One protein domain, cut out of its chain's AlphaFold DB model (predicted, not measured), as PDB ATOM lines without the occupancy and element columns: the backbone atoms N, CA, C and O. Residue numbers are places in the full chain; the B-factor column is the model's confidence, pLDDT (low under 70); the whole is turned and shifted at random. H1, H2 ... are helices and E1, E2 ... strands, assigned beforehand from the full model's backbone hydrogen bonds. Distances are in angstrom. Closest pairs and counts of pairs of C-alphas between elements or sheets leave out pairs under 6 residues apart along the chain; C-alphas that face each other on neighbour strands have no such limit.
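Overview. This is residues 4 to 130 of the 137 residues of an uncharacterized protein of Gordonia hirsuta DSM 44140 = NBRC 16056 (UniProt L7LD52). A long helix, H1, runs through the middle of the domain, with H3 and H6 in a row on its two sides, a small three-stranded sheet covering it on another side, and the helical hairpin of H4 and H5 on the side away from the sheet, where H4 packs on H1. The short H2 packs on the first half of H1. The printed part has 127 residues with six named helices and three named strands, in the order H1 E1 E2 E3 H2 H3 H4 H5 H6; the sheet has the order E1 - E2 - E3, all antiparallel. The class is mostly helix. The whole is compact, with a radius of gyration of the C-alphas of 13.6 A, and only just elongated, with spans of 40 by 27 by 23 A.

Along the chain. H1, residues 4 to 21, begins with C-alpha 4 at (73.152, 165.576, 9.709) and is 26.1 A long. E1 is residues 28 to 31, E2 residues 34 to 39 and E3 residues 42 to 47, the last 16.4 A long. H2 is residues 58 to 61. H3, residues 63 to 80, begins with C-alpha 63 at (82.305, 172.314, 12.454) and is 25.6 A long. H4 is residues 89 to 97 and H5 residues 102 to 109. H6, residues 117 to 130, is 20.0 A long and ends with C-alpha 130 at (61.365, 176.736, 9.324).

Arrangement. H1 is the hub, touching four helices. It is on the sheet at a height of 8.7 A, over E1, E2 and E3. The sheet is a meander, each strand the antiparallel neighbour of the one before: N 29 and O 36 of E1 and E2 are 2.8 A apart, and N 37 and O 44 of E2 and E3 also 2.8 A, both within hydrogen-bond range. H6 is on the same face of the sheet, over E1. It touches H1 at a shallow tilt of 17 degrees, opposite ways; the closest C-alphas, of Ala 17 and Ile 120, are 5.6 A apart. H3 touches H1 with residues 63 to 70 alone, at a shallow tilt of 15 degrees, the same way; the closest C-alphas, of Phe 15 and Ile 70, are 6.3 A apart. H4 touches H1 at a steep tilt of 50 degrees, with the closest C-alphas, of Ala 14 and Ile 96, 5.2 A apart. H4 and H5 form a helical hairpin, its closest C-alphas those of Leu 95 and Tyr 104, 5.3 A. H2 touches H1, with the C-alphas of Val 8 and Trp 60 closest at 5.7 A. H3 and H6 are apart. Every O i to N i+4 pair is within hydrogen-bond range in H1, H4, H5 and H6, and 13 of 14 in H3; H2 is too short for such a pair.

Size, cuts and confidence. The two C-alphas farthest apart, of Asp 49 and Phe 84, are 41.6 A apart. The printed part has no cut and no long link. The mean pLDDT of the printed part is 89.3, and residue 25 alone is under 70.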
ATOM      1  N   GLN A   4      72.161 164.977  10.601       88.19
ATOM      2  CA  GLN A   4      73.152 165.576   9.709       88.19
ATOM      3  C   GLN A   4      72.615 166.849   9.039       88.19
ATOM      4  O   GLN A   4      73.334 167.840   8.941       88.19
ATOM      5  N   SER A   5      71.356 166.832   8.597       89.69
ATOM      6  CA  SER A   5      70.700 167.991   7.983       89.69
ATOM      7  C   SER A   5      70.515 169.127   9.000       89.69
ATOM      8  O   SER A   5      70.772 170.280   8.671       89.69
ATOM      9  N   HIS A   6      70.175 168.802  10.254       91.06
ATOM     10  CA  HIS A   6      70.125 169.768  11.363       91.06
ATOM     11  C   HIS A   6      71.487 170.434  11.608       91.06
ATOM     12  O   HIS A   6      71.579 171.653  11.736       91.06
ATOM     13  N   ASP A   7      72.563 169.650  11.607       94.38
ATOM     14  CA  ASP A   7      73.927 170.158  11.767       94.38
ATOM     15  C   ASP A   7      74.371 171.076  10.617       94.38
ATOM     16  O   ASP A   7      75.060 172.074  10.835       94.38
ATOM     17  N   VAL A   8      73.969 170.763   9.386       94.00
ATOM     18  CA  VAL A   8      74.240 171.603   8.210       94.00
ATOM     19  C   VAL A   8      73.451 172.906   8.303       94.00
ATOM     20  O   VAL A   8      74.045 173.978   8.184       94.00
ATOM     21  N   ALA A   9      72.151 172.831   8.609       94.44
ATOM     22  CA  ALA A   9      71.308 174.003   8.826       94.44
ATOM     23  C   ALA A   9      71.901 174.926   9.895       94.44
ATOM     24  O   ALA A   9      71.990 176.134   9.683       94.44
ATOM     25  N   ARG A  10      72.384 174.367  11.010       96.19
ATOM     26  CA  ARG A  10      73.049 175.117  12.083       96.19
ATOM     27  C   ARG A  10      74.251 175.918  11.571       96.19
ATOM     28  O   ARG A  10      74.326 177.120  11.820       96.19
ATOM     29  N   ARG A  11      75.170 175.287  10.833       96.56
ATOM     30  CA  ARG A  11      76.378 175.955  10.303       96.56
ATOM     31  C   ARG A  11      76.034 177.037   9.278       96.56
ATOM     32  O   ARG A  11      76.590 178.130   9.347       96.56
ATOM     33  N   LEU A  12      75.083 176.761   8.384       95.56
ATOM     34  CA  LEU A  12      74.587 177.740   7.413       95.56
ATOM     35  C   LEU A  12      73.898 178.923   8.100       95.56
ATOM     36  O   LEU A  12      74.094 180.067   7.708       95.56
ATOM     37  N   THR A  13      73.145 178.671   9.170       96.06
ATOM     38  CA  THR A  13      72.504 179.727   9.967       96.06
ATOM     39  C   THR A  13      73.544 180.621  10.634       96.06
ATOM     40  O   THR A  13      73.416 181.843  10.590       96.06
ATOM     41  N   ALA A  14      74.599 180.036  11.210       96.44
ATOM     42  CA  ALA A  14      75.701 180.802  11.786       96.44
ATOM     43  C   ALA A  14      76.370 181.693  10.730       96.44
ATOM     44  O   ALA A  14      76.575 182.879  10.980       96.44
ATOM     45  N   PHE A  15      76.634 181.158   9.534       94.75
ATOM     46  CA  PHE A  15      77.196 181.952   8.446       94.75
ATOM     47  C   PHE A  15      76.242 183.064   7.990       94.75
ATOM     48  O   PHE A  15      76.653 184.215   7.895       94.75
ATOM     49  N   GLY A  16      74.953 182.765   7.824       94.06
ATOM     50  CA  GLY A  16      73.932 183.759   7.489       94.06
ATOM     51  C   GLY A  16      73.781 184.878   8.522       94.06
ATOM     52  O   GLY A  16      73.457 186.010   8.158       94.06
ATOM     53  N   ALA A  17      74.024 184.588   9.802       94.56
ATOM     54  CA  ALA A  17      74.076 185.605  10.846       94.56
ATOM     55  C   ALA A  17      75.342 186.465  10.727       94.56
ATOM     56  O   ALA A  17      75.252 187.685  10.837       94.56
ATOM     57  N   VAL A  18      76.501 185.850  10.470       93.19
ATOM     58  CA  VAL A  18      77.781 186.555  10.280       93.19
ATOM     59  C   VAL A  18      77.733 187.501   9.084       93.19
ATOM     60  O   VAL A  18      78.107 188.660   9.232       93.19
ATOM     61  N   THR A  19      77.220 187.060   7.936       91.25
ATOM     62  CA  THR A  19      77.166 187.900   6.727       91.25
ATOM     63  C   THR A  19      76.283 189.127   6.917       91.25
ATOM     64  O   THR A  19      76.627 190.227   6.502       91.25
ATOM     65  N   ARG A  20      75.197 188.995   7.681       91.19
ATOM     66  CA  ARG A  20      74.356 190.136   8.068       91.19
ATOM     67  C   ARG A  20      75.014 191.063   9.093       91.19
ATOM     68  O   ARG A  20      74.714 192.255   9.098       91.19
ATOM     69  N   MET A  21      75.903 190.565   9.958       89.88
ATOM     70  CA  MET A  21      76.625 191.409  10.927       89.88
ATOM     71  C   MET A  21      77.560 192.413  10.252       89.88
ATOM     72  O   MET A  21      77.819 193.471  10.824       89.88
ATOM     73  N   THR A  22      78.060 192.113   9.058       83.19
ATOM     74  CA  THR A  22      78.974 193.007   8.341       83.19
ATOM     75  C   THR A  22      78.260 194.059   7.493       83.19
ATOM     76  O   THR A  22      78.891 195.034   7.082       83.19
ATOM     77  N   GLY A  23      76.953 193.885   7.265       76.69
ATOM     78  CA  GLY A  23      76.154 194.722   6.372       76.69
ATOM     79  C   GLY A  23      76.292 194.376   4.885       76.69
ATOM     80  O   GLY A  23      75.757 195.118   4.066       76.69
ATOM     81  N   GLU A  24      76.986 193.284   4.549       72.75
ATOM     82  CA  GLU A  24      77.102 192.763   3.179       72.75
ATOM     83  C   GLU A  24      75.834 192.009   2.737       72.75
ATOM     84  O   GLU A  24      74.939 191.714   3.542       72.75
ATOM     85  N   ASP A  25      75.753 191.699   1.438       69.81
ATOM     86  CA  ASP A  25      74.643 190.947   0.848       69.81
ATOM     87  C   ASP A  25      74.375 189.628   1.599       69.81
ATOM     88  O   ASP A  25      75.266 188.940   2.102       69.81
ATOM     89  N   SER A  26      73.094 189.263   1.693       76.81
ATOM     90  CA  SER A  26      72.661 188.057   2.402       76.81
ATOM     91  C   SER A  26      73.016 186.795   1.615       76.81
ATOM     92  O   SER A  26      72.200 186.287   0.856       76.81
ATOM     93  N   VAL A  27      74.210 186.259   1.858       84.06
ATOM     94  CA  VAL A  27      74.738 185.033   1.227       84.06
ATOM     95  C   VAL A  27      73.921 183.777   1.576       84.06
ATOM     96  O   VAL A  27      73.824 182.832   0.799       84.06
ATOM     97  N   VAL A  28      73.310 183.762   2.766       89.88
ATOM     98  CA  VAL A  28      72.373 182.709   3.177       89.88
ATOM     99  C   VAL A  28      70.975 183.300   3.284       89.88
ATOM    100  O   VAL A  28      70.745 184.243   4.053       89.88
ATOM    101  N   THR A  29      70.031 182.735   2.542       90.81
ATOM    102  CA  THR A  29      68.628 183.157   2.492       90.81
ATOM    103  C   THR A  29      67.698 181.987   2.789       90.81
ATOM    104  O   THR A  29      68.064 180.827   2.619       90.81
ATOM    105  N   LEU A  30      66.488 182.285   3.257       85.94
ATOM    106  CA  LEU A  30      65.398 181.319   3.241       85.94
ATOM    107  C   LEU A  30      64.515 181.650   2.033       85.94
ATOM    108  O   LEU A  30      64.088 182.793   1.880       85.94
ATOM    109  N   SER A  31      64.289 180.681   1.147       81.56
ATOM    110  CA  SER A  31      63.512 180.877  -0.081       81.56
ATOM    111  C   SER A  31      62.558 179.716  -0.317       81.56
ATOM    112  O   SER A  31      62.985 178.559  -0.317       81.56
ATOM    113  N   ASP A  32      61.283 180.056  -0.533       70.31
ATOM    114  CA  ASP A  32      60.108 179.210  -0.787       70.31
ATOM    115  C   ASP A  32      59.875 178.080   0.233       70.31
ATOM    116  O   ASP A  32      58.840 178.074   0.890       70.31
ATOM    117  N   ASP A  33      60.833 177.172   0.436       77.06
ATOM    118  CA  ASP A  33      60.795 176.089   1.428       77.06
ATOM    119  C   ASP A  33      62.187 175.599   1.898       77.06
ATOM    120  O   ASP A  33      62.267 174.626   2.659       77.06
ATOM    121  N   GLY A  34      63.283 176.259   1.504       86.44
ATOM    122  CA  GLY A  34      64.645 175.805   1.797       86.44
ATOM    123  C   GLY A  34      65.586 176.900   2.292       86.44
ATOM    124  O   GLY A  34      65.428 178.078   1.966       86.44
ATOM    125  N   LEU A  35      66.576 176.489   3.083       91.06
ATOM    126  CA  LEU A  35      67.722 177.312   3.459       91.06
ATOM    127  C   LEU A  35      68.760 177.230   2.342       91.06
ATOM    128  O   LEU A  35      69.270 176.147   2.045       91.06
ATOM    129  N   VAL A  36      69.043 178.368   1.720       91.56
ATOM    130  CA  VAL A  36      69.884 178.475   0.532       91.56
ATOM    131  C   VAL A  36      71.149 179.251   0.869       91.56
ATOM    132  O   VAL A  36      71.070 180.390   1.319       91.56
ATOM    133  N   LEU A  37      72.301 178.633   0.642       89.56
ATOM    134  CA  LEU A  37      73.597 179.281   0.507       89.56
ATOM    135  C   LEU A  37      73.862 179.524  -0.975       89.56
ATOM    136  O   LEU A  37      73.841 178.572  -1.758       89.56
ATOM    137  N   ASP A  38      74.162 180.768  -1.314       86.56
ATOM    138  CA  ASP A  38      74.619 181.175  -2.637       86.56
ATOM    139  C   ASP A  38      75.890 182.015  -2.463       86.56
ATOM    140  O   ASP A  38      75.815 183.199  -2.126       86.56
ATOM    141  N   PHE A  39      77.058 181.368  -2.556       79.94
ATOM    142  CA  PHE A  39      78.358 181.978  -2.273       79.94
ATOM    143  C   PHE A  39      79.415 181.555  -3.290       79.94
ATOM    144  O   PHE A  39      79.870 180.414  -3.253       79.94
ATOM    145  N   ASP A  40      79.851 182.485  -4.142       73.69
ATOM    146  CA  ASP A  40      80.868 182.266  -5.180       73.69
ATOM    147  C   ASP A  40      80.627 180.983  -6.002       73.69
ATOM    148  O   ASP A  40      79.770 180.956  -6.885       73.69
ATOM    149  N   ASP A  41      81.383 179.920  -5.702       71.19
ATOM    150  CA  ASP A  41      81.348 178.609  -6.361       71.19
ATOM    151  C   ASP A  41      80.622 177.524  -5.529       71.19
ATOM    152  O   ASP A  41      80.500 176.377  -5.970       71.19
ATOM    153  N   ASP A  42      80.161 177.855  -4.320       73.94
ATOM    154  CA  ASP A  42      79.449 176.962  -3.410       73.94
ATOM    155  C   ASP A  42      77.948 177.290  -3.383       73.94
ATOM    156  O   ASP A  42      77.505 178.369  -2.989       73.94
ATOM    157  N   TYR A  43      77.148 176.283  -3.728       84.06
ATOM    158  CA  TYR A  43      75.697 176.320  -3.620       84.06
ATOM    159  C   TYR A  43      75.221 175.224  -2.673       84.06
ATOM    160  O   TYR A  43      75.601 174.057  -2.805       84.06
ATOM    161  N   VAL A  44      74.362 175.587  -1.722       86.12
ATOM    162  CA  VAL A  44      73.643 174.616  -0.888       86.12
ATOM    163  C   VAL A  44      72.196 175.017  -0.825       86.12
ATOM    164  O   VAL A  44      71.890 176.102  -0.360       86.12
ATOM    165  N   ARG A  45      71.300 174.106  -1.182       90.44
ATOM    166  CA  ARG A  45      69.892 174.219  -0.831       90.44
ATOM    167  C   ARG A  45      69.518 173.056   0.063       90.44
ATOM    168  O   ARG A  45      69.682 171.906  -0.330       90.44
ATOM    169  N   LEU A  46      69.059 173.374   1.267       90.25
ATOM    170  CA  LEU A  46      68.534 172.411   2.221       90.25
ATOM    171  C   LEU A  46      67.030 172.633   2.357       90.25
ATOM    172  O   LEU A  46      66.598 173.632   2.933       90.25
ATOM    173  N   ASP A  47      66.244 171.706   1.828       88.81
ATOM    174  CA  ASP A  47      64.790 171.745   1.902       88.81
ATOM    175  C   ASP A  47      64.290 171.417   3.314       88.81
ATOM    176  O   ASP A  47      65.010 170.880   4.163       88.81
ATOM    177  N   ARG A  48      63.023 171.753   3.587       82.31
ATOM    178  CA  ARG A  48      62.402 171.587   4.911       82.31
ATOM    179  C   ARG A  48      62.453 170.152   5.441       82.31
ATOM    180  O   ARG A  48      62.563 169.957   6.646       82.31
ATOM    181  N   ASP A  49      62.386 169.138   4.589       82.19
ATOM    182  CA  ASP A  49      62.504 167.733   5.007       82.19
ATOM    183  C   ASP A  49      63.955 167.320   5.344       82.19
ATOM    184  O   ASP A  49      64.198 166.277   5.965       82.19
ATOM    185  N   GLY A  50      64.921 168.185   5.028       79.88
ATOM    186  CA  GLY A  50      66.349 167.964   5.181       79.88
ATOM    187  C   GLY A  50      67.006 167.331   3.961       79.88
ATOM    188  O   GLY A  50      68.172 166.937   4.078       79.88
ATOM    189  N   ALA A  51      66.290 167.196   2.840       82.31
ATOM    190  CA  ALA A  51      66.877 166.842   1.559       82.31
ATOM    191  C   ALA A  51      67.717 168.008   1.027       82.31
ATOM    192  O   ALA A  51      67.406 169.177   1.254       82.31
ATOM    193  N   ALA A  52      68.807 167.676   0.343       82.44
ATOM    194  CA  ALA A  52      69.601 168.646  -0.392       82.44
ATOM    195  C   ALA A  52      69.501 168.329  -1.882       82.44
ATOM    196  O   ALA A  52      69.631 167.161  -2.262       82.44
ATOM    197  N   ASP A  53      69.279 169.356  -2.700       77.50
ATOM    198  CA  ASP A  53      69.175 169.212  -4.159       77.50
ATOM    199  C   ASP A  53      70.497 168.752  -4.784       77.50
ATOM    200  O   ASP A  53      70.516 168.011  -5.766       77.50
ATOM    201  N   GLU A  54      71.606 169.156  -4.168       82.56
ATOM    202  CA  GLU A  54      72.969 168.821  -4.561       82.56
ATOM    203  C   GLU A  54      73.747 168.250  -3.364       82.56
ATOM    204  O   GLU A  54      73.369 168.453  -2.201       82.56
ATOM    205  N   PRO A  55      74.860 167.531  -3.600       86.75
ATOM    206  CA  PRO A  55      75.734 167.093  -2.525       86.75
ATOM    207  C   PRO A  55      76.202 168.274  -1.674       86.75
ATOM    208  O   PRO A  55      76.774 169.234  -2.184       86.75
ATOM    209  N   ILE A  56      76.032 168.164  -0.356       87.94
ATOM    210  CA  ILE A  56      76.460 169.208   0.576       87.94
ATOM    211  C   ILE A  56      77.987 169.396   0.462       87.94
ATOM    212  O   ILE A  56      78.738 168.435   0.697       87.94
ATOM    213  N   PRO A  57      78.473 170.612   0.149       89.31
ATOM    214  CA  PRO A  57      79.886 170.931   0.095       89.31
ATOM    215  C   PRO A  57      80.579 170.574   1.401       89.31
ATOM    216  O   PRO A  57      80.043 170.727   2.503       89.31
ATOM    217  N   ARG A  58      81.830 170.120   1.288       88.75
ATOM    218  CA  ARG A  58      82.594 169.623   2.442       88.75
ATOM    219  C   ARG A  58      82.720 170.659   3.557       88.75
ATOM    220  O   ARG A  58      82.816 170.254   4.714       88.75
ATOM    221  N   ALA A  59      82.721 171.948   3.219       88.62
ATOM    222  CA  ALA A  59      82.744 173.054   4.172       88.62
ATOM    223  C   ALA A  59      81.656 172.935   5.252       88.62
ATOM    224  O   ALA A  59      81.928 173.163   6.426       88.62
ATOM    225  N   TRP A  60      80.462 172.475   4.877       92.75
ATOM    226  CA  TRP A  60      79.271 172.492   5.733       92.75
ATOM    227  C   TRP A  60      78.985 171.156   6.423       92.75
ATOM    228  O   TRP A  60      78.038 171.033   7.200       92.75
ATOM    229  N   THR A  61      79.821 170.149   6.173       91.88
ATOM    230  CA  THR A  61      79.671 168.805   6.756       91.88
ATOM    231  C   THR A  61      80.313 168.648   8.137       91.88
ATOM    232  O   THR A  61      80.032 167.662   8.813       91.88
ATOM    233  N   ASP A  62      81.151 169.597   8.568       94.69
ATOM    234  CA  ASP A  62      81.906 169.532   9.825       94.69
ATOM    235  C   ASP A  62      82.172 170.932  10.404       94.69
ATOM    236  O   ASP A  62      82.416 171.887   9.664       94.69
ATOM    237  N   ASP A  63      82.171 171.039  11.735       96.31
ATOM    238  CA  ASP A  63      82.305 172.314  12.454       96.31
ATOM    239  C   ASP A  63      83.663 172.976  12.211       96.31
ATOM    240  O   ASP A  63      83.722 174.185  12.010       96.31
ATOM    241  N   ALA A  64      84.757 172.208  12.155       95.25
ATOM    242  CA  ALA A  64      86.091 172.775  11.966       95.25
ATOM    243  C   ALA A  64      86.310 173.311  10.546       95.25
ATOM    244  O   ALA A  64      87.214 174.118  10.323       95.25
ATOM    245  N   ARG A  65      85.528 172.842   9.568       94.62
ATOM    246  CA  ARG A  65      85.559 173.369   8.199       94.62
ATOM    247  C   ARG A  65      84.695 174.615   8.066       94.62
ATOM    248  O   ARG A  65      85.176 175.583   7.488       94.62
ATOM    249  N   ALA A  66      83.496 174.610   8.647       94.88
ATOM    250  CA  ALA A  66      82.644 175.793   8.691       94.88
ATOM    251  C   ALA A  66      83.336 176.949   9.432       94.88
ATOM    252  O   ALA A  66      83.329 178.071   8.945       94.88
ATOM    253  N   ASP A  67      84.018 176.662  10.546       95.88
ATOM    254  CA  ASP A  67      84.803 177.648  11.301       95.88
ATOM    255  C   ASP A  67      85.879 178.316  10.441       95.88
ATOM    256  O   ASP A  67      86.010 179.536  10.471       95.88
ATOM    257  N   ARG A  68      86.600 177.539   9.618       94.06
ATOM    258  CA  ARG A  68      87.596 178.092   8.687       94.06
ATOM    259  C   ARG A  68      86.953 178.978   7.634       94.06
ATOM    260  O   ARG A  68      87.373 180.111   7.516       94.06
ATOM    261  N   VAL A  69      85.922 178.495   6.944       92.56
ATOM    262  CA  VAL A  69      85.255 179.271   5.884       92.56
ATOM    263  C   VAL A  69      84.682 180.578   6.430       92.56
ATOM    264  O   VAL A  69      84.878 181.627   5.833       92.56
ATOM    265  N   ILE A  70      84.033 180.538   7.596       93.81
ATOM    266  CA  ILE A  70      83.491 181.742   8.235       93.81
ATOM    267  C   ILE A  70      84.619 182.683   8.685       93.81
ATOM    268  O   ILE A  70      84.484 183.897   8.560       93.81
ATOM    269  N   THR A  71      85.723 182.145   9.214       93.75
ATOM    270  CA  THR A  71      86.889 182.953   9.605       93.75
ATOM    271  C   THR A  71      87.517 183.632   8.396       93.75
ATOM    272  O   THR A  71      87.706 184.841   8.442       93.75
ATOM    273  N   ASP A  72      87.798 182.872   7.338       92.31
ATOM    274  CA  ASP A  72      88.422 183.364   6.111       92.31
ATOM    275  C   ASP A  72      87.548 184.476   5.502       92.31
ATOM    276  O   ASP A  72      88.033 185.570   5.243       92.31
ATOM    277  N   TRP A  73      86.228 184.269   5.438       91.12
ATOM    278  CA  TRP A  73      85.288 185.287   4.966       91.12
ATOM    279  C   TRP A  73      85.293 186.571   5.819       91.12
ATOM    280  O   TRP A  73      85.258 187.677   5.287       91.12
ATOM    281  N   ILE A  74      85.344 186.448   7.153       91.12
ATOM    282  CA  ILE A  74      85.441 187.616   8.044       91.12
ATOM    283  C   ILE A  74      86.766 188.354   7.811       91.12
ATOM    284  O   ILE A  74      86.780 189.583   7.824       91.12
ATOM    285  N   GLU A  75      87.874 187.629   7.655       91.06
ATOM    286  CA  GLU A  75      89.196 188.213   7.402       91.06
ATOM    287  C   GLU A  75      89.214 188.977   6.073       91.06
ATOM    288  O   GLU A  75      89.662 190.126   6.058       91.06
ATOM    289  N   ASP A  76      88.639 188.402   5.015       90.31
ATOM    290  CA  ASP A  76      88.497 189.049   3.708       90.31
ATOM    291  C   ASP A  76      87.641 190.322   3.807       90.31
ATOM    292  O   ASP A  76      88.078 191.394   3.391       90.31
ATOM    293  N   TYR A  77      86.482 190.266   4.476       88.81
ATOM    294  CA  TYR A  77      85.649 191.452   4.721       88.81
ATOM    295  C   TYR A  77      86.409 192.569   5.461       88.81
ATOM    296  O   TYR A  77      86.275 193.756   5.142       88.81
ATOM    297  N   LEU A  78      87.187 192.220   6.489       89.88
ATOM    298  CA  LEU A  78      87.945 193.204   7.265       89.88
ATOM    299  C   LEU A  78      89.054 193.854   6.427       89.88
ATOM    300  O   LEU A  78      89.277 195.061   6.567       89.88
ATOM    301  N   ASP A  79      89.716 193.085   5.560       90.75
ATOM    302  CA  ASP A  79      90.720 193.600   4.625       90.75
ATOM    303  C   ASP A  79      90.080 194.537   3.587       90.75
ATOM    304  O   ASP A  79      90.501 195.689   3.446       90.75
ATOM    305  N   GLU A  80      88.988 194.107   2.947       89.81
ATOM    306  CA  GLU A  80      88.267 194.872   1.921       89.81
ATOM    307  C   GLU A  80      87.693 196.192   2.451       89.81
ATOM    308  O   GLU A  80      87.726 197.225   1.774       89.81
ATOM    309  N   THR A  81      87.197 196.185   3.690       87.94
ATOM    310  CA  THR A  81      86.624 197.375   4.335       87.94
ATOM    311  C   THR A  81      87.645 198.212   5.106       87.94
ATOM    312  O   THR A  81      87.270 199.208   5.736       87.94
ATOM    313  N   TYR A  82      88.936 197.863   5.038       85.69
ATOM    314  CA  TYR A  82      90.032 198.520   5.761       85.69
ATOM    315  C   TYR A  82      89.776 198.629   7.277       85.69
ATOM    316  O   TYR A  82      90.149 199.615   7.927       85.69
ATOM    317  N   GLN A  83      89.119 197.624   7.857       84.00
ATOM    318  CA  GLN A  83      88.787 197.570   9.276       84.00
ATOM    319  C   GLN A  83      89.857 196.807  10.060       84.00
ATOM    320  O   GLN A  83      90.080 195.615   9.877       84.00
ATOM    321  N   PHE A  84      90.476 197.474  11.033       82.62
ATOM    322  CA  PHE A  84      91.433 196.839  11.942       82.62
ATOM    323  C   PHE A  84      90.720 196.288  13.178       82.62
ATOM    324  O   PHE A  84      90.718 196.909  14.244       82.62
ATOM    325  N   LEU A  85      90.105 195.114  13.032       83.81
ATOM    326  CA  LEU A  85      89.445 194.397  14.119       83.81
ATOM    327  C   LEU A  85      90.116 193.049  14.363       83.81
ATOM    328  O   LEU A  85      90.491 192.339  13.441       83.81
ATOM    329  N   VAL A  86      90.242 192.684  15.639       83.50
ATOM    330  CA  VAL A  86      90.681 191.344  16.035       83.50
ATOM    331  C   VAL A  86      89.474 190.601  16.580       83.50
ATOM    332  O   VAL A  86      88.979 190.910  17.670       83.50
ATOM    333  N   ILE A  87      89.012 189.611  15.822       86.25
ATOM    334  CA  ILE A  87      87.948 188.699  16.233       86.25
ATOM    335  C   ILE A  87      88.602 187.422  16.742       86.25
ATOM    336  O   ILE A  87      89.479 186.842  16.105       86.25
ATOM    337  N   ARG A  88      88.218 186.990  17.944       89.50
ATOM    338  CA  ARG A  88      88.731 185.731  18.474       89.50
ATOM    339  C   ARG A  88      88.004 184.565  17.810       89.50
ATOM    340  O   ARG A  88      86.778 184.565  17.782       89.50
ATOM    341  N   ARG A  89      88.749 183.541  17.382       86.50
ATOM    342  CA  ARG A  89      88.176 182.332  16.761       86.50
ATOM    343  C   ARG A  89      87.098 181.646  17.598       86.50
ATOM    344  O   ARG A  89      86.108 181.203  17.043       86.50
ATOM    345  N   ASP A  90      87.223 181.626  18.927       92.81
ATOM    346  CA  ASP A  90      86.197 181.017  19.784       92.81
ATOM    347  C   ASP A  90      84.836 181.710  19.680       92.81
ATOM    348  O   ASP A  90      83.829 181.079  19.955       92.81
ATOM    349  N   TYR A  91      84.767 182.968  19.241       93.62
ATOM    350  CA  TYR A  91      83.477 183.633  19.046       93.62
ATOM    351  C   TYR A  91      82.742 183.068  17.828       93.62
ATOM    352  O   TYR A  91      81.517 182.985  17.838       93.62
ATOM    353  N   ILE A  92      83.497 182.665  16.804       94.38
ATOM    354  CA  ILE A  92      82.979 182.020  15.599       94.38
ATOM    355  C   ILE A  92      82.547 180.598  15.950       94.38
ATOM    356  O   ILE A  92      81.407 180.225  15.687       94.38
ATOM    357  N   SER A  93      83.408 179.836  16.628       95.81
ATOM    358  CA  SER A  93      83.083 178.471  17.050       95.81
ATOM    359  C   SER A  93      81.876 178.422  18.002       95.81
ATOM    360  O   SER A  93      81.010 177.561  17.841       95.81
ATOM    361  N   ASP A  94      81.775 179.362  18.953       96.75
ATOM    362  CA  ASP A  94      80.616 179.509  19.844       96.75
ATOM    363  C   ASP A  94      79.338 179.741  19.019       96.75
ATOM    364  O   ASP A  94      78.346 179.031  19.199       96.75
ATOM    365  N   LEU A  95      79.366 180.679  18.066       96.62
ATOM    366  CA  LEU A  95      78.211 180.979  17.217       96.62
ATOM    367  C   LEU A  95      77.825 179.801  16.312       96.62
ATOM    368  O   LEU A  95      76.642 179.533  16.134       96.62
ATOM    369  N   ILE A  96      78.800 179.070  15.770       96.94
ATOM    370  CA  ILE A  96      78.538 177.842  15.013       96.94
ATOM    371  C   ILE A  96      77.846 176.816  15.909       96.94
ATOM    372  O   ILE A  96      76.900 176.168  15.465       96.94
ATOM    373  N   SER A  97      78.284 176.653  17.160       97.06
ATOM    374  CA  SER A  97      77.697 175.681  18.090       97.06
ATOM    375  C   SER A  97      76.236 175.982  18.439       97.06
ATOM    376  O   SER A  97      75.439 175.054  18.557       97.06
ATOM    377  N   ASP A  98      75.876 177.263  18.553       97.25
ATOM    378  CA  ASP A  98      74.504 177.712  18.786       97.25
ATOM    379  C   ASP A  98      74.249 179.086  18.131       97.25
ATOM    380  O   ASP A  98      74.475 180.130  18.759       97.25
ATOM    381  N   PRO A  99      73.736 179.115  16.885       96.56
ATOM    382  CA  PRO A  99      73.489 180.357  16.154       96.56
ATOM    383  C   PRO A  99      72.309 181.161  16.712       96.56
ATOM    384  O   PRO A  99      72.119 182.316  16.338       96.56
ATOM    385  N   PHE A 100      71.514 180.573  17.609       96.44
ATOM    386  CA  PHE A 100      70.349 181.207  18.223       96.44
ATOM    387  C   PHE A 100      70.650 181.789  19.609       96.44
ATOM    388  O   PHE A 100      69.783 182.437  20.204       96.44
ATOM    389  N   SER A 101      71.861 181.574  20.125       97.06
ATOM    390  CA  SER A 101      72.319 182.118  21.397       97.06
ATOM    391  C   SER A 101      72.496 183.632  21.307       97.06
ATOM    392  O   SER A 101      73.437 184.135  20.688       97.06
ATOM    393  N   GLU A 102      71.644 184.383  22.012       95.25
ATOM    394  CA  GLU A 102      71.796 185.838  22.137       95.25
ATOM    395  C   GLU A 102      73.176 186.229  22.679       95.25
ATOM    396  O   GLU A 102      73.739 187.242  22.267       95.25
ATOM    397  N   LEU A 103      73.743 185.420  23.581       95.81
ATOM    398  CA  LEU A 103      75.069 185.653  24.142       95.81
ATOM    399  C   LEU A 103      76.150 185.617  23.055       95.81
ATOM    400  O   LEU A 103      77.002 186.507  23.021       95.81
ATOM    401  N   TYR A 104      76.131 184.599  22.192       95.88
ATOM    402  CA  TYR A 104      77.139 184.418  21.145       95.88
ATOM    403  C   TYR A 104      76.970 185.453  20.035       95.88
ATOM    404  O   TYR A 104      77.946 186.102  19.652       95.88
ATOM    405  N   LEU A 105      75.722 185.716  19.635       93.88
ATOM    406  CA  LEU A 105      75.380 186.780  18.695       93.88
ATOM    407  C   LEU A 105      75.861 188.145  19.189       93.88
ATOM    408  O   LEU A 105      76.586 188.827  18.477       93.88
ATOM    409  N   ASN A 106      75.521 188.543  20.419       92.00
ATOM    410  CA  ASN A 106      75.903 189.851  20.967       92.00
ATOM    411  C   ASN A 106      77.420 190.009  21.099       92.00
ATOM    412  O   ASN A 106      77.959 191.093  20.876       92.00
ATOM    413  N   ARG A 107      78.117 188.930  21.464       91.62
ATOM    414  CA  ARG A 107      79.570 188.933  21.634       91.62
ATOM    415  C   ARG A 107      80.303 189.177  20.314       91.62
ATOM    416  O   ARG A 107      81.297 189.908  20.326       91.62
ATOM    417  N   LEU A 108      79.836 188.571  19.223       91.75
ATOM    418  CA  LEU A 108      80.428 188.738  17.898       91.75
ATOM    419  C   LEU A 108      79.947 190.028  17.220       91.75
ATOM    420  O   LEU A 108      80.774 190.835  16.808       91.75
ATOM    421  N   ALA A 109      78.635 190.283  17.209       90.00
ATOM    422  CA  ALA A 109      78.040 191.493  16.643       90.00
ATOM    423  C   ALA A 109      78.639 192.769  17.250       90.00
ATOM    424  O   ALA A 109      78.989 193.693  16.527       90.00
ATOM    425  N   GLY A 110      78.867 192.805  18.567       87.25
ATOM    426  CA  GLY A 110      79.484 193.956  19.236       87.25
ATOM    427  C   GLY A 110      80.914 194.291  18.783       87.25
ATOM    428  O   GLY A 110      81.501 195.239  19.303       87.25
ATOM    429  N   ARG A 111      81.508 193.512  17.868       88.75
ATOM    430  CA  ARG A 111      82.811 193.791  17.253       88.75
ATOM    431  C   ARG A 111      82.709 194.568  15.951       88.75
ATOM    432  O   ARG A 111      83.657 195.281  15.642       88.75
ATOM    433  N   PHE A 112      81.597 194.465  15.233       87.12
ATOM    434  CA  PHE A 112      81.422 195.127  13.947       87.12
ATOM    435  C   PHE A 112      80.816 196.530  14.136       87.12
ATOM    436  O   PHE A 112      79.923 196.712  14.966       87.12
ATOM    437  N   PRO A 113      81.286 197.547  13.391       79.44
ATOM    438  CA  PRO A 113      80.890 198.938  13.613       79.44
ATOM    439  C   PRO A 113      79.471 199.270  13.127       79.44
ATOM    440  O   PRO A 113      78.875 200.217  13.634       79.44
ATOM    441  N   ASN A 114      78.930 198.506  12.170       78.69
ATOM    442  CA  ASN A 114      77.700 198.842  11.440       78.69
ATOM    443  C   ASN A 114      76.660 197.707  11.445       78.69
ATOM    444  O   ASN A 114      75.948 197.519  10.463       78.69
ATOM    445  N   VAL A 115      76.571 196.937  12.533       85.75
ATOM    446  CA  VAL A 115      75.640 195.799  12.603       85.75
ATOM    447  C   VAL A 115      74.185 196.244  12.473       85.75
ATOM    448  O   VAL A 115      73.681 196.983  13.324       85.75
ATOM    449  N   ASP A 116      73.471 195.679  11.499       84.88
ATOM    450  CA  ASP A 116      72.009 195.693  11.483       84.88
ATOM    451  C   ASP A 116      71.459 194.516  12.294       84.88
ATOM    452  O   ASP A 116      71.267 193.398  11.804       84.88
ATOM    453  N   ARG A 117      71.184 194.773  13.577       88.56
ATOM    454  CA  ARG A 117      70.648 193.737  14.460       88.56
ATOM    455  C   ARG A 117      69.244 193.283  14.057       88.56
ATOM    456  O   ARG A 117      68.923 192.112  14.234       88.56
ATOM    457  N   ALA A 118      68.434 194.174  13.488       89.75
ATOM    458  CA  ALA A 118      67.074 193.835  13.089       89.75
ATOM    459  C   ALA A 118      67.069 192.825  11.933       89.75
ATOM    460  O   ALA A 118      66.276 191.885  11.955       89.75
ATOM    461  N   SER A 119      67.986 192.975  10.971       90.19
ATOM    462  CA  SER A 119      68.166 192.015   9.873       90.19
ATOM    463  C   SER A 119      68.586 190.626  10.375       90.19
ATOM    464  O   SER A 119      68.028 189.614   9.946       90.19
ATOM    465  N   ILE A 120      69.513 190.566  11.338       93.19
ATOM    466  CA  ILE A 120      69.950 189.301  11.954       93.19
ATOM    467  C   ILE A 120      68.779 188.617  12.664       93.19
ATOM    468  O   ILE A 120      68.513 187.443  12.416       93.19
ATOM    469  N   ASP A 121      68.070 189.346  13.527       93.44
ATOM    470  CA  ASP A 121      66.970 188.782  14.310       93.44
ATOM    471  C   ASP A 121      65.829 188.303  13.394       93.44
ATOM    472  O   ASP A 121      65.294 187.216  13.603       93.44
ATOM    473  N   ALA A 122      65.507 189.058  12.336       92.88
ATOM    474  CA  ALA A 122      64.499 188.670  11.352       92.88
ATOM    475  C   ALA A 122      64.855 187.352  10.646       92.88
ATOM    476  O   ALA A 122      64.006 186.464  10.552       92.88
ATOM    477  N   PHE A 123      66.107 187.203  10.204       94.00
ATOM    478  CA  PHE A 123      66.595 185.972   9.581       94.00
ATOM    479  C   PHE A 123      66.546 184.783  10.549       94.00
ATOM    480  O   PHE A 123      66.025 183.722  10.207       94.00
ATOM    481  N   LEU A 124      67.038 184.951  11.777       95.25
ATOM    482  CA  LEU A 124      67.051 183.875  12.770       95.25
ATOM    483  C   LEU A 124      65.640 183.437  13.171       95.25
ATOM    484  O   LEU A 124      65.395 182.243  13.349       95.25
ATOM    485  N   ASP A 125      64.702 184.375  13.280       95.06
ATOM    486  CA  ASP A 125      63.292 184.070  13.514       95.06
ATOM    487  C   ASP A 125      62.687 183.256  12.367       95.06
ATOM    488  O   ASP A 125      61.901 182.334  12.602       95.06
ATOM    489  N   GLU A 126      63.044 183.581  11.127       93.50
ATOM    490  CA  GLU A 126      62.588 182.864   9.942       93.50
ATOM    491  C   GLU A 126      63.106 181.421   9.923       93.50
ATOM    492  O   GLU A 126      62.316 180.475   9.835       93.50
ATOM    493  N   VAL A 127      64.413 181.237  10.129       94.19
ATOM    494  CA  VAL A 127      65.042 179.911  10.202       94.19
ATOM    495  C   VAL A 127      64.473 179.098  11.364       94.19
ATOM    496  O   VAL A 127      64.184 177.913  11.205       94.19
ATOM    497  N   ARG A 128      64.245 179.715  12.529       93.38
ATOM    498  CA  ARG A 128      63.658 179.030  13.690       93.38
ATOM    499  C   ARG A 128      62.256 178.504  13.384       93.38
ATOM    500  O   ARG A 128      61.934 177.379  13.766       93.38
ATOM    501  N   ARG A 129      61.420 179.287  12.693       91.50
ATOM    502  CA  ARG A 129      60.085 178.837  12.257       91.50
ATOM    503  C   ARG A 129      60.182 177.700  11.245       91.50
ATOM    504  O   ARG A 129      59.413 176.747  11.339       91.50
ATOM    505  N   TRP A 130      61.130 177.782  10.315       91.62
ATOM    506  CA  TRP A 130      61.365 176.736   9.324       91.62
ATOM    507  C   TRP A 130      61.803 175.411   9.969       91.62
ATOM    508  O   TRP A 130      61.184 174.384   9.693       91.62
TER     509      TRP A 130